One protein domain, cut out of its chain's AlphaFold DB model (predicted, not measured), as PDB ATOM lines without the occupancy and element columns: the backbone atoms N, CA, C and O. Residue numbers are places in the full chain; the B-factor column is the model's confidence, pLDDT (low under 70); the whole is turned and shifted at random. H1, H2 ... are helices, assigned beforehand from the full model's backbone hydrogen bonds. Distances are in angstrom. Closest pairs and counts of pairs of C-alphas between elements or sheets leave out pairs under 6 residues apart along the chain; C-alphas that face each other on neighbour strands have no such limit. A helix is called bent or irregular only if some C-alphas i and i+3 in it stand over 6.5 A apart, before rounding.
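Overview. This is residues 233 to 328 of the 337 residues of an uncharacterized protein of viral metagenome (UniProt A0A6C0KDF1). A long helical hairpin, H2 and H3, forms the body; the shorter H1 folds back beside residues 251 to 262 of H2, and H4 crosses over residues 250 to 257 of H2, at the end of the hairpin where H2 begins and H3 ends. H1, H2 and H3 lie side by side in that order, with H1 and H3 apart, while the turn between H2 and H3 makes the other end of the long axis. The printed part has 96 residues with four named helices, H1, H2, H3 and H4 in chain order, and no named strand; the class is all helix. It is only just loose, close to compact, with a radius of gyration of the C-alphas of 15.4 A, and its outline is flat, spanning 47 by 32 by 17 A.

Arrangement. H1, residues 233 to 242, touches H2, residues 248 to 274, at a shallow tilt of 15 degrees, opposite ways; the two form a helical hairpin. Their closest C-alphas are those of Leu 240 and Lys 251, 6.2 A apart. H2 forms a second helical hairpin with H3, residues 284 to 306, again at a shallow tilt of 15 degrees, opposite ways. H2 and H3 touch with 26 pairs of C-alphas within 8 A, the closest being those of Gly 271 and Thr 286 at 4.6 A. H1 and H3 are apart. H4, residues 308 to 326, touches H2 with residues 310 to 317 alone, at a steep tilt of 62 degrees, the same way; the closest C-alphas are those of Glu 250 and Ile 313, 6.2 A apart. H3 and H4 touch only at the corner by their link, and only just, with 3 pairs of C-alphas within 8 A; the closest are those of Val 304 and Tyr 311, 5.4 A apart. H4 only just touches H1, with residue 324 alone and 3 pairs within 8 A, about perpendicular at 77 degrees; the closest C-alphas are those of Tyr 239 and Ile 324, 7.2 A apart. In H1 and H2 every O i to N i+4 pair is within hydrogen-bond range; in H3 16 of 19 are, and in H4 13 of 15.

Along the chain. H1 begins at C-alpha 233, (-85.903, 101.572, -28.856), and measures 14.0 A from first to last C-alpha. H2, the longest helix with 27 residues, begins at C-alpha 248, (-75.983, 96.267, -16.031), and measures 38.2 A. H3 measures 31.2 A and has a kink of 51 degrees near residue 291; it is irregular, with C-alphas 289 and 292 7.6 A apart. H4 measures 28.3 A, has a kink of 33 degrees near residue 320, and is only just irregular, with C-alphas 319 and 322 6.8 A apart. It ends at C-alpha 326, (-79.730, 93.036, -39.693).

Size, cuts and confidence. The two C-alphas farthest apart are those of Ser 244 and Ile 277, at 47.0 A. The printed part has no cut. The links from H1 to H2 and from H3 to H4 are tight, that from H2 to H3 is short with 9 residues, and no link is long. The mean pLDDT of the printed part is 84.3; residues 272 to 283, 285 to 286 and 326 to 328 are under 70.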
ATOM      1  N   ASP A 233     -85.808 101.820 -30.291       71.44
ATOM      2  CA  ASP A 233     -85.903 101.572 -28.856       71.44
ATOM      3  C   ASP A 233     -86.321 100.160 -28.483       71.44
ATOM      4  O   ASP A 233     -85.693  99.596 -27.602       71.44
ATOM      5  N   ASN A 234     -87.340  99.576 -29.121       74.81
ATOM      6  CA  ASN A 234     -87.789  98.233 -28.743       74.81
ATOM      7  C   ASN A 234     -86.711  97.204 -29.088       74.81
ATOM      8  O   ASN A 234     -86.388  96.351 -28.274       74.81
ATOM      9  N   GLU A 235     -86.079  97.344 -30.255       78.19
ATOM     10  CA  GLU A 235     -84.991  96.461 -30.691       78.19
ATOM     11  C   GLU A 235     -83.735  96.624 -29.835       78.19
ATOM     12  O   GLU A 235     -83.116  95.638 -29.438       78.19
ATOM     13  N   ILE A 236     -83.372  97.867 -29.516       83.44
ATOM     14  CA  ILE A 236     -82.280  98.183 -28.595       83.44
ATOM     15  C   ILE A 236     -82.590  97.613 -27.215       83.44
ATOM     16  O   ILE A 236     -81.703  97.045 -26.581       83.44
ATOM     17  N   HIS A 237     -83.833  97.734 -26.755       84.56
ATOM     18  CA  HIS A 237     -84.233  97.278 -25.437       84.56
ATOM     19  C   HIS A 237     -84.257  95.759 -25.335       84.56
ATOM     20  O   HIS A 237     -83.715  95.227 -24.366       84.56
ATOM     21  N   ASP A 238     -84.801  95.068 -26.330       85.25
ATOM     22  CA  ASP A 238     -84.803  93.607 -26.409       85.25
ATOM     23  C   ASP A 238     -83.374  93.063 -26.515       85.25
ATOM     24  O   ASP A 238     -83.005  92.109 -25.818       85.25
ATOM     25  N   TYR A 239     -82.526  93.704 -27.324       88.44
ATOM     26  CA  TYR A 239     -81.120  93.332 -27.432       88.44
ATOM     27  C   TYR A 239     -80.375  93.533 -26.109       88.44
ATOM     28  O   TYR A 239     -79.740  92.601 -25.621       88.44
ATOM     29  N   LEU A 240     -80.468  94.717 -25.494       90.25
ATOM     30  CA  LEU A 240     -79.798  95.013 -24.222       90.25
ATOM     31  C   LEU A 240     -80.314  94.128 -23.080       90.25
ATOM     32  O   LEU A 240     -79.533  93.734 -22.212       90.25
ATOM     33  N   ALA A 241     -81.597  93.764 -23.087       88.81
ATOM     34  CA  ALA A 241     -82.176  92.869 -22.089       88.81
ATOM     35  C   ALA A 241     -81.614  91.443 -22.190       88.81
ATOM     36  O   ALA A 241     -81.407  90.795 -21.166       88.81
ATOM     37  N   THR A 242     -81.337  90.963 -23.404       88.31
ATOM     38  CA  THR A 242     -80.957  89.562 -23.656       88.31
ATOM     39  C   THR A 242     -79.456  89.338 -23.817       88.31
ATOM     40  O   THR A 242     -78.975  88.237 -23.550       88.31
ATOM     41  N   THR A 243     -78.695  90.355 -24.221       90.12
ATOM     42  CA  THR A 243     -77.248  90.232 -24.421       90.12
ATOM     43  C   THR A 243     -76.479  90.137 -23.098       90.12
ATOM     44  O   THR A 243     -76.777  90.834 -22.117       90.12
ATOM     45  N   SER A 244     -75.446  89.291 -23.094       94.06
ATOM     46  CA  SER A 244     -74.415  89.214 -22.053       94.06
ATOM     47  C   SER A 244     -73.206  90.115 -22.331       94.06
ATOM     48  O   SER A 244     -72.315  90.208 -21.492       94.06
ATOM     49  N   ASP A 245     -73.158  90.782 -23.489       93.00
ATOM     50  CA  ASP A 245     -71.998  91.571 -23.943       93.00
ATOM     51  C   ASP A 245     -71.863  92.924 -23.226       93.00
ATOM     52  O   ASP A 245     -70.907  93.676 -23.445       93.00
ATOM     53  N   PHE A 246     -72.844  93.264 -22.390       95.12
ATOM     54  CA  PHE A 246     -72.911  94.499 -21.622       95.12
ATOM     55  C   PHE A 246     -73.276  94.171 -20.177       95.12
ATOM     56  O   PHE A 246     -74.201  93.400 -19.921       95.12
ATOM     57  N   THR A 247     -72.564  94.772 -19.230       96.50
ATOM     58  CA  THR A 247     -72.923  94.741 -17.804       96.50
ATOM     59  C   THR A 247     -74.138  95.628 -17.531       96.50
ATOM     60  O   THR A 247     -74.459  96.504 -18.333       96.50
ATOM     61  N   ASP A 248     -74.792  95.473 -16.379       95.44
ATOM     62  CA  ASP A 248     -75.983  96.267 -16.031       95.44
ATOM     63  C   ASP A 248     -75.728  97.781 -16.068       95.44
ATOM     64  O   ASP A 248     -76.555  98.544 -16.561       95.44
ATOM     65  N   ILE A 249     -74.548  98.222 -15.621       94.94
ATOM     66  CA  ILE A 249     -74.155  99.638 -15.656       94.94
ATOM     67  C   ILE A 249     -73.999 100.117 -17.104       94.94
ATOM     68  O   ILE A 249     -74.461 101.200 -17.457       94.94
ATOM     69  N   GLU A 250     -73.374  99.308 -17.959       96.44
ATOM     70  CA  GLU A 250     -73.209  99.645 -19.374       96.44
ATOM     71  C   GLU A 250     -74.561  99.686 -20.100       96.44
ATOM     72  O   GLU A 250     -74.797 100.597 -20.893       96.44
ATOM     73  N   LYS A 251     -75.480  98.767 -19.770       95.19
ATOM     74  CA  LYS A 251     -76.855  98.771 -20.287       95.19
ATOM     75  C   LYS A 251     -77.577 100.066 -19.924       95.19
ATOM     76  O   LYS A 251     -78.189 100.663 -20.804       95.19
ATOM     77  N   VAL A 252     -77.463 100.542 -18.680       94.88
ATOM     78  CA  VAL A 252     -78.044 101.833 -18.254       94.88
ATOM     79  C   VAL A 252     -77.506 102.989 -19.101       94.88
ATOM     80  O   VAL A 252     -78.295 103.787 -19.602       94.88
ATOM     81  N   VAL A 253     -76.193 103.047 -19.342       95.69
ATOM     82  CA  VAL A 253     -75.586 104.091 -20.191       95.69
ATOM     83  C   VAL A 253     -76.138 104.044 -21.621       95.69
ATOM     84  O   VAL A 253     -76.459 105.093 -22.188       95.69
ATOM     85  N   CYS A 254     -76.289 102.847 -22.196       94.56
ATOM     86  CA  CYS A 254     -76.908 102.669 -23.509       94.56
ATOM     87  C   CYS A 254     -78.381 103.113 -23.504       94.56
ATOM     88  O   CYS A 254     -78.772 103.902 -24.365       94.56
ATOM     89  N   TYR A 255     -79.182 102.677 -22.527       93.25
ATOM     90  CA  TYR A 255     -80.590 103.069 -22.402       93.25
ATOM     91  C   TYR A 255     -80.764 104.584 -22.311       93.25
ATOM     92  O   TYR A 255     -81.620 105.144 -22.998       93.25
ATOM     93  N   GLU A 256     -79.935 105.261 -21.518       93.81
ATOM     94  CA  GLU A 256     -79.961 106.719 -21.421       93.81
ATOM     95  C   GLU A 256     -79.655 107.367 -22.777       93.81
ATOM     96  O   GLU A 256     -80.448 108.178 -23.262       93.81
ATOM     97  N   PHE A 257     -78.552 106.978 -23.430       94.25
ATOM     98  CA  PHE A 257     -78.133 107.573 -24.703       94.25
ATOM     99  C   PHE A 257     -79.180 107.402 -25.809       94.25
ATOM    100  O   PHE A 257     -79.571 108.379 -26.456       94.25
ATOM    101  N   TYR A 258     -79.673 106.178 -26.010       91.06
ATOM    102  CA  TYR A 258     -80.676 105.914 -27.043       91.06
ATOM    103  C   TYR A 258     -82.054 106.450 -26.668       91.06
ATOM    104  O   TYR A 258     -82.791 106.847 -27.564       91.06
ATOM    105  N   GLY A 259     -82.361 106.608 -25.378       90.31
ATOM    106  CA  GLY A 259     -83.546 107.334 -24.929       90.31
ATOM    107  C   GLY A 259     -83.548 108.800 -25.380       90.31
ATOM    108  O   GLY A 259     -84.565 109.287 -25.877       90.31
ATOM    109  N   TYR A 260     -82.415 109.509 -25.278       92.00
ATOM    110  CA  TYR A 260     -82.297 110.873 -25.822       92.00
ATOM    111  C   TYR A 260     -82.377 110.893 -27.358       92.00
ATOM    112  O   TYR A 260     -83.091 111.728 -27.917       92.00
ATOM    113  N   MET A 261     -81.695 109.965 -28.042       89.44
ATOM    114  CA  MET A 261     -81.757 109.840 -29.507       89.44
ATOM    115  C   MET A 261     -83.191 109.592 -29.992       89.44
ATOM    116  O   MET A 261     -83.643 110.215 -30.950       89.44
ATOM    117  N   SER A 262     -83.923 108.714 -29.315       85.31
ATOM    118  CA  SER A 262     -85.311 108.384 -29.620       85.31
ATOM    119  C   SER A 262     -86.242 109.571 -29.467       85.31
ATOM    120  O   SER A 262     -86.977 109.895 -30.398       85.31
ATOM    121  N   ARG A 263     -86.160 110.293 -28.339       86.06
ATOM    122  CA  ARG A 263     -86.941 111.523 -28.135       86.06
ATOM    123  C   ARG A 263     -86.702 112.523 -29.263       86.06
ATOM    124  O   ARG A 263     -87.662 113.097 -29.779       86.06
ATOM    125  N   LEU A 264     -85.447 112.687 -29.687       88.62
ATOM    126  CA  LEU A 264     -85.102 113.529 -30.829       88.62
ATOM    127  C   LEU A 264     -85.704 112.997 -32.138       88.62
ATOM    128  O   LEU A 264     -86.350 113.757 -32.855       88.62
ATOM    129  N   GLN A 265     -85.551 111.708 -32.446       83.94
ATOM    130  CA  GLN A 265     -86.116 111.104 -33.658       83.94
ATOM    131  C   GLN A 265     -87.641 111.235 -33.713       83.94
ATOM    132  O   GLN A 265     -88.189 111.570 -34.763       83.94
ATOM    133  N   VAL A 266     -88.327 111.002 -32.594       81.75
ATOM    134  CA  VAL A 266     -89.778 111.161 -32.467       81.75
ATOM    135  C   VAL A 266     -90.178 112.615 -32.718       81.75
ATOM    136  O   VAL A 266     -91.069 112.857 -33.529       81.75
ATOM    137  N   ALA A 267     -89.491 113.584 -32.109       82.88
ATOM    138  CA  ALA A 267     -89.773 115.005 -32.315       82.88
ATOM    139  C   ALA A 267     -89.473 115.476 -33.750       82.88
ATOM    140  O   ALA A 267     -90.236 116.246 -34.331       82.88
ATOM    141  N   MET A 268     -88.400 114.977 -34.371       81.62
ATOM    142  CA  MET A 268     -88.096 115.263 -35.775       81.62
ATOM    143  C   MET A 268     -89.159 114.679 -36.706       81.62
ATOM    144  O   MET A 268     -89.625 115.372 -37.609       81.62
ATOM    145  N   LYS A 269     -89.587 113.429 -36.474       76.06
ATOM    146  CA  LYS A 269     -90.698 112.812 -37.214       76.06
ATOM    147  C   LYS A 269     -91.973 113.643 -37.057       76.06
ATOM    148  O   LYS A 269     -92.597 113.964 -38.061       76.06
ATOM    149  N   GLN A 270     -92.313 114.055 -35.833       72.12
ATOM    150  CA  GLN A 270     -93.450 114.943 -35.559       72.12
ATOM    151  C   GLN A 270     -93.404 116.225 -36.386       72.12
ATOM    152  O   GLN A 270     -94.407 116.586 -36.998       72.12
ATOM    153  N   GLY A 271     -92.251 116.894 -36.419       70.12
ATOM    154  CA  GLY A 271     -92.063 118.110 -37.203       70.12
ATOM    155  C   GLY A 271     -92.247 117.873 -38.703       70.12
ATOM    156  O   GLY A 271     -93.029 118.572 -39.344       70.12
ATOM    157  N   ILE A 272     -91.611 116.829 -39.249       67.56
ATOM    158  CA  ILE A 272     -91.704 116.464 -40.676       67.56
ATOM    159  C   ILE A 272     -93.146 116.153 -41.090       67.56
ATOM    160  O   ILE A 272     -93.564 116.526 -42.187       67.56
ATOM    161  N   PHE A 273     -93.893 115.448 -40.240       64.25
ATOM    162  CA  PHE A 273     -95.268 115.054 -40.540       64.25
ATOM    163  C   PHE A 273     -96.274 116.196 -40.323       64.25
ATOM    164  O   PHE A 273     -97.257 116.268 -41.058       64.25
ATOM    165  N   LYS A 274     -96.011 117.135 -39.402       64.62
ATOM    166  CA  LYS A 274     -96.849 118.335 -39.210       64.62
ATOM    167  C   LYS A 274     -96.725 119.360 -40.338       64.62
ATOM    168  O   LYS A 274     -97.721 120.005 -40.665       64.62
ATOM    169  N   ASP A 275     -95.544 119.521 -40.932       58.09
ATOM    170  CA  ASP A 275     -95.322 120.478 -42.022       58.09
ATOM    171  C   ASP A 275     -95.857 119.908 -43.351       58.09
ATOM    172  O   ASP A 275     -95.140 119.310 -44.162       58.09
ATOM    173  N   SER A 276     -97.177 120.035 -43.527       53.78
ATOM    174  CA  SER A 276     -97.951 119.437 -44.626       53.78
ATOM    175  C   SER A 276     -97.622 119.990 -46.019       53.78
ATOM    176  O   SER A 276     -98.021 119.379 -47.007       53.78
ATOM    177  N   ILE A 277     -96.888 121.108 -46.119       52.94
ATOM    178  CA  ILE A 277     -96.746 121.853 -47.384       52.94
ATOM    179  C   ILE A 277     -95.308 121.856 -47.915       52.94
ATOM    180  O   ILE A 277     -95.125 121.825 -49.132       52.94
ATOM    181  N   GLN A 278     -94.275 121.862 -47.058       50.88
ATOM    182  CA  GLN A 278     -92.883 121.929 -47.537       50.88
ATOM    183  C   GLN A 278     -91.974 120.785 -47.093       50.88
ATOM    184  O   GLN A 278     -90.881 120.662 -47.648       50.88
ATOM    185  N   HIS A 279     -92.417 119.920 -46.170       54.00
ATOM    186  CA  HIS A 279     -91.684 118.719 -45.736       54.00
ATOM    187  C   HIS A 279     -90.191 118.958 -45.485       54.00
ATOM    188  O   HIS A 279     -89.348 118.094 -45.747       54.00
ATOM    189  N   SER A 280     -89.853 120.155 -45.017       56.69
ATOM    190  CA  SER A 280     -88.475 120.517 -44.788       56.69
ATOM    191  C   SER A 280     -88.184 120.389 -43.309       56.69
ATOM    192  O   SER A 280     -88.751 121.109 -42.493       56.69
ATOM    193  N   VAL A 281     -87.208 119.544 -42.971       55.66
ATOM    194  CA  VAL A 281     -86.580 119.575 -41.641       55.66
ATOM    195  C   VAL A 281     -85.931 120.928 -41.344       55.66
ATOM    196  O   VAL A 281     -85.580 121.194 -40.204       55.66
ATOM    197  N   THR A 282     -85.760 121.787 -42.355       61.91
ATOM    198  CA  THR A 282     -85.130 123.100 -42.219       61.91
ATOM    199  C   THR A 282     -86.121 124.257 -42.104       61.91
ATOM    200  O   THR A 282     -85.677 125.399 -41.984       61.91
ATOM    201  N   SER A 283     -87.442 124.017 -42.138       67.56
ATOM    202  CA  SER A 283     -88.395 125.106 -41.898       67.56
ATOM    203  C   SER A 283     -88.302 125.560 -40.440       67.56
ATOM    204  O   SER A 283     -88.119 124.750 -39.533       67.56
ATOM    205  N   THR A 284     -88.401 126.868 -40.189       73.94
ATOM    206  CA  THR A 284     -88.275 127.431 -38.834       73.94
ATOM    207  C   THR A 284     -89.283 126.814 -37.860       73.94
ATOM    208  O   THR A 284     -88.967 126.591 -36.691       73.94
ATOM    209  N   GLU A 285     -90.487 126.501 -38.343       69.56
ATOM    210  CA  GLU A 285     -91.545 125.857 -37.565       69.56
ATOM    211  C   GLU A 285     -91.191 124.401 -37.226       69.56
ATOM    212  O   GLU A 285     -91.245 124.006 -36.057       69.56
ATOM    213  N   THR A 286     -90.706 123.634 -38.208       69.94
ATOM    214  CA  THR A 286     -90.232 122.259 -38.000       69.94
ATOM    215  C   THR A 286     -89.031 122.218 -37.055       69.94
ATOM    216  O   THR A 286     -89.049 121.446 -36.097       69.94
ATOM    217  N   ILE A 287     -88.041 123.101 -37.228       77.44
ATOM    218  CA  ILE A 287     -86.880 123.227 -36.328       77.44
ATOM    219  C   ILE A 287     -87.326 123.516 -34.895       77.44
ATOM    220  O   ILE A 287     -86.821 122.913 -33.947       77.44
ATOM    221  N   SER A 288     -88.294 124.420 -34.724       81.88
ATOM    222  CA  SER A 288     -88.799 124.777 -33.396       81.88
ATOM    223  C   SER A 288     -89.387 123.561 -32.675       81.88
ATOM    224  O   SER A 288     -89.156 123.408 -31.475       81.88
ATOM    225  N   SER A 289     -90.055 122.656 -33.404       80.38
ATOM    226  CA  SER A 289     -90.703 121.465 -32.834       80.38
ATOM    227  C   SER A 289     -89.740 120.436 -32.223       80.38
ATOM    228  O   SER A 289     -90.117 119.758 -31.270       80.38
ATOM    229  N   TYR A 290     -88.492 120.352 -32.703       87.31
ATOM    230  CA  TYR A 290     -87.479 119.434 -32.159       87.31
ATOM    231  C   TYR A 290     -86.293 120.146 -31.490       87.31
ATOM    232  O   TYR A 290     -85.346 119.490 -31.060       87.31
ATOM    233  N   SER A 291     -86.344 121.475 -31.353       88.44
ATOM    234  CA  SER A 291     -85.268 122.286 -30.764       88.44
ATOM    235  C   SER A 291     -84.902 121.870 -29.333       88.44
ATOM    236  O   SER A 291     -83.719 121.736 -29.020       88.44
ATOM    237  N   VAL A 292     -85.900 121.598 -28.484       93.00
ATOM    238  CA  VAL A 292     -85.690 121.151 -27.097       93.00
ATOM    239  C   VAL A 292     -85.070 119.743 -27.051       93.00
ATOM    240  O   VAL A 292     -83.980 119.618 -26.495       93.00
ATOM    241  N   PRO A 293     -85.645 118.703 -27.695       92.88
ATOM    242  CA  PRO A 293     -85.008 117.383 -27.779       92.88
ATOM    243  C   PRO A 293     -83.603 117.393 -28.396       92.88
ATOM    244  O   PRO A 293     -82.740 116.625 -27.979       92.88
ATOM    245  N   MET A 294     -83.349 118.271 -29.371       92.31
ATOM    246  CA  MET A 294     -82.024 118.439 -29.975       92.31
ATOM    247  C   MET A 294     -81.022 118.999 -28.966       92.31
ATOM    248  O   MET A 294     -79.900 118.503 -28.871       92.31
ATOM    249  N   GLN A 295     -81.419 120.016 -28.199       94.06
ATOM    250  CA  GLN A 295     -80.586 120.580 -27.142       94.06
ATOM    251  C   GLN A 295     -80.281 119.531 -26.066       94.06
ATOM    252  O   GLN A 295     -79.118 119.350 -25.713       94.06
ATOM    253  N   GLU A 296     -81.294 118.792 -25.611       95.19
ATOM    254  CA  GLU A 296     -81.138 117.701 -24.644       95.19
ATOM    255  C   GLU A 296     -80.170 116.616 -25.136       95.19
ATOM    256  O   GLU A 296     -79.256 116.221 -24.409       95.19
ATOM    257  N   PHE A 297     -80.335 116.152 -26.380       95.25
ATOM    258  CA  PHE A 297     -79.446 115.157 -26.978       95.25
ATOM    259  C   PHE A 297     -78.009 115.683 -27.118       95.25
ATOM    260  O   PHE A 297     -77.054 114.966 -26.811       95.25
ATOM    261  N   ASN A 298     -77.836 116.946 -27.521       93.12
ATOM    262  CA  ASN A 298     -76.521 117.580 -27.619       93.12
ATOM    263  C   ASN A 298     -75.840 117.707 -26.253       93.12
ATOM    264  O   ASN A 298     -74.647 117.430 -26.134       93.12
ATOM    265  N   ASP A 299     -76.576 118.110 -25.220       95.81
ATOM    266  CA  ASP A 299     -76.028 118.250 -23.873       95.81
ATOM    267  C   ASP A 299     -75.649 116.889 -23.283       95.81
ATOM    268  O   ASP A 299     -74.564 116.751 -22.713       95.81
ATOM    269  N   TYR A 300     -76.454 115.851 -23.523       95.06
ATOM    270  CA  TYR A 300     -76.090 114.491 -23.130       95.06
ATOM    271  C   TYR A 300     -74.882 113.956 -23.915       95.06
ATOM    272  O   TYR A 300     -73.979 113.351 -23.336       95.06
ATOM    273  N   THR A 301     -74.790 114.243 -25.215       92.38
ATOM    274  CA  THR A 301     -73.629 113.854 -26.034       92.38
ATOM    275  C   THR A 301     -72.342 114.510 -25.531       92.38
ATOM    276  O   THR A 301     -71.302 113.853 -25.498       92.38
ATOM    277  N   LYS A 302     -72.396 115.764 -25.055       94.25
ATOM    278  CA  LYS A 302     -71.245 116.408 -24.398       94.25
ATOM    279  C   LYS A 302     -70.833 115.651 -23.138       94.25
ATOM    280  O   LYS A 302     -69.644 115.380 -22.983       94.25
ATOM    281  N   ILE A 303     -71.789 115.264 -22.288       94.56
ATOM    282  CA  ILE A 303     -71.528 114.461 -21.079       94.56
ATOM    283  C   ILE A 303     -70.835 113.143 -21.445       94.56
ATOM    284  O   ILE A 303     -69.832 112.794 -20.832       94.56
ATOM    285  N   VAL A 304     -71.325 112.437 -22.466       93.38
ATOM    286  CA  VAL A 304     -70.702 111.191 -22.946       93.38
ATOM    287  C   VAL A 304     -69.298 111.447 -23.501       93.38
ATOM    288  O   VAL A 304     -68.392 110.669 -23.233       93.38
ATOM    289  N   SER A 305     -69.087 112.538 -24.241       91.12
ATOM    290  CA  SER A 305     -67.798 112.828 -24.889       91.12
ATOM    291  C   SER A 305     -66.659 113.153 -23.918       91.12
ATOM    292  O   SER A 305     -65.496 112.941 -24.256       91.12
ATOM    293  N   VAL A 306     -66.977 113.660 -22.723       95.44
ATOM    294  CA  VAL A 306     -65.980 113.991 -21.692       95.44
ATOM    295  C   VAL A 306     -65.738 112.850 -20.704       95.44
ATOM    296  O   VAL A 306     -64.811 112.934 -19.902       95.44
ATOM    297  N   ASP A 307     -66.549 111.792 -20.759       97.31
ATOM    298  CA  ASP A 307     -66.430 110.592 -19.933       97.31
ATOM    299  C   ASP A 307     -65.930 109.419 -20.801       97.31
ATOM    300  O   ASP A 307     -66.714 108.811 -21.538       97.31
ATOM    301  N   PRO A 308     -64.631 109.061 -20.725       95.38
ATOM    302  CA  PRO A 308     -64.055 108.000 -21.551       95.38
ATOM    303  C   PRO A 308     -64.732 106.641 -21.361       95.38
ATOM    304  O   PRO A 308     -64.751 105.830 -22.288       95.38
ATOM    305  N   ILE A 309     -65.287 106.376 -20.174       96.12
ATOM    306  CA  ILE A 309     -65.976 105.118 -19.881       96.12
ATOM    307  C   ILE A 309     -67.290 105.093 -20.657       96.12
ATOM    308  O   ILE A 309     -67.516 104.168 -21.440       96.12
ATOM    309  N   LYS A 310     -68.124 106.132 -20.518       96.69
ATOM    310  CA  LYS A 310     -69.390 106.232 -21.265       96.69
ATOM    311  C   LYS A 310     -69.164 106.229 -22.772       96.69
ATOM    312  O   LYS A 310     -69.876 105.523 -23.484       96.69
ATOM    313  N   TYR A 311     -68.167 106.965 -23.255       95.81
ATOM    314  CA  TYR A 311     -67.822 106.991 -24.674       95.81
ATOM    315  C   TYR A 311     -67.518 105.589 -25.216       95.81
ATOM    316  O   TYR A 311     -68.117 105.173 -26.207       95.81
ATOM    317  N   ASN A 312     -66.648 104.833 -24.541       96.56
ATOM    318  CA  ASN A 312     -66.270 103.488 -24.978       96.56
ATOM    319  C   ASN A 312     -67.455 102.510 -24.966       96.56
ATOM    320  O   ASN A 312     -67.558 101.662 -25.854       96.56
ATOM    321  N   ILE A 313     -68.364 102.635 -23.994       97.12
ATOM    322  CA  ILE A 313     -69.593 101.830 -23.930       97.12
ATOM    323  C   ILE A 313     -70.473 102.101 -25.154       97.12
ATOM    324  O   ILE A 313     -70.894 101.164 -25.835       97.12
ATOM    325  N   ILE A 314     -70.715 103.379 -25.460       96.12
ATOM    326  CA  ILE A 314     -71.543 103.786 -26.600       96.12
ATOM    327  C   ILE A 314     -70.882 103.422 -27.934       96.12
ATOM    328  O   ILE A 314     -71.571 102.949 -28.832       96.12
ATOM    329  N   ASP A 315     -69.564 103.572 -28.077       94.44
ATOM    330  CA  ASP A 315     -68.832 103.137 -29.274       94.44
ATOM    331  C   ASP A 315     -68.949 101.619 -29.494       94.44
ATOM    332  O   ASP A 315     -69.270 101.167 -30.599       94.44
ATOM    333  N   ARG A 316     -68.779 100.818 -28.434       95.00
ATOM    334  CA  ARG A 316     -68.945  99.359 -28.502       95.00
ATOM    335  C   ARG A 316     -70.371  98.973 -28.888       95.00
ATOM    336  O   ARG A 316     -70.554  98.104 -29.738       95.00
ATOM    337  N   PHE A 317     -71.374  99.633 -28.316       94.12
ATOM    338  CA  PHE A 317     -72.771  99.388 -28.667       94.12
ATOM    339  C   PHE A 317     -73.100  99.819 -30.105       94.12
ATOM    340  O   PHE A 317     -73.734  99.065 -30.842       94.12
ATOM    341  N   ASN A 318     -72.596 100.969 -30.560       91.31
ATOM    342  CA  ASN A 318     -72.746 101.426 -31.945       91.31
ATOM    343  C   ASN A 318     -72.169 100.429 -32.957       91.31
ATOM    344  O   ASN A 318     -72.731 100.265 -34.038       91.31
ATOM    345  N   LYS A 319     -71.076  99.740 -32.616       91.00
ATOM    346  CA  LYS A 319     -70.500  98.677 -33.454       91.00
ATOM    347  C   LYS A 319     -71.377  97.424 -33.524       91.00
ATOM    348  O   LYS A 319     -71.316  96.731 -34.531       91.00
ATOM    349  N   ALA A 320     -72.203  97.166 -32.510       87.69
ATOM    350  CA  ALA A 320     -73.167  96.063 -32.499       87.69
ATOM    351  C   ALA A 320     -74.488  96.407 -33.218       87.69
ATOM    352  O   ALA A 320     -75.188  95.510 -33.684       87.69
ATOM    353  N   LEU A 321     -74.833  97.695 -33.359       83.94
ATOM    354  CA  LEU A 321     -76.080  98.133 -34.007       83.94
ATOM    355  C   LEU A 321     -76.318  97.562 -35.415       83.94
ATOM    356  O   LEU A 321     -77.461  97.198 -35.689       83.94
ATOM    357  N   PRO A 322     -75.327  97.464 -36.324       80.38
ATOM    358  CA  PRO A 322     -75.542  96.847 -37.631       80.38
ATOM    359  C   PRO A 322     -76.030  95.397 -37.540       80.38
ATOM    360  O   PRO A 322     -76.891  95.001 -38.324       80.38
ATOM    361  N   ASP A 323     -75.539  94.636 -36.560       78.81
ATOM    362  CA  ASP A 323     -75.936  93.244 -36.334       78.81
ATOM    363  C   ASP A 323     -77.317  93.135 -35.677       78.81
ATOM    364  O   ASP A 323     -78.056  92.183 -35.921       78.81
ATOM    365  N   ILE A 324     -77.695  94.121 -34.861       77.50
ATOM    366  CA  ILE A 324     -79.052  94.238 -34.305       77.50
ATOM    367  C   ILE A 324     -80.034  94.578 -35.431       77.50
ATOM    368  O   ILE A 324     -81.058  93.917 -35.600       77.50
ATOM    369  N   ALA A 325     -79.684  95.563 -36.260       71.25
ATOM    370  CA  ALA A 325     -80.508  96.027 -37.366       71.25
ATOM    371  C   ALA A 325     -80.652  94.981 -38.483       71.25
ATOM    372  O   ALA A 325     -81.692  94.937 -39.136       71.25
ATOM    373  N   SER A 326     -79.647  94.129 -38.711       69.94
ATOM    374  CA  SER A 326     -79.730  93.036 -39.693       69.94
ATOM    375  C   SER A 326     -80.641  91.894 -39.231       69.94
ATOM    376  O   SER A 326     -81.232  91.206 -40.061       69.94
ATOM    377  N   LYS A 327     -80.817  91.733 -37.914       69.00
ATOM    378  CA  LYS A 327     -81.763  90.786 -37.306       69.00
ATOM    379  C   LYS A 327     -83.184  91.334 -37.208       69.00
ATOM    380  O   LYS A 327     -84.086  90.585 -36.830       69.00
ATOM    381  N   LYS A 328     -83.405  92.608 -37.555       65.94
ATOM    382  CA  LYS A 328     -84.737  93.211 -37.587       65.94
ATOM    383  C   LYS A 328     -85.600  92.473 -38.604       65.94
ATOM    384  O   LYS A 328     -85.492  92.670 -39.818       65.94
TER     385      LYS A 328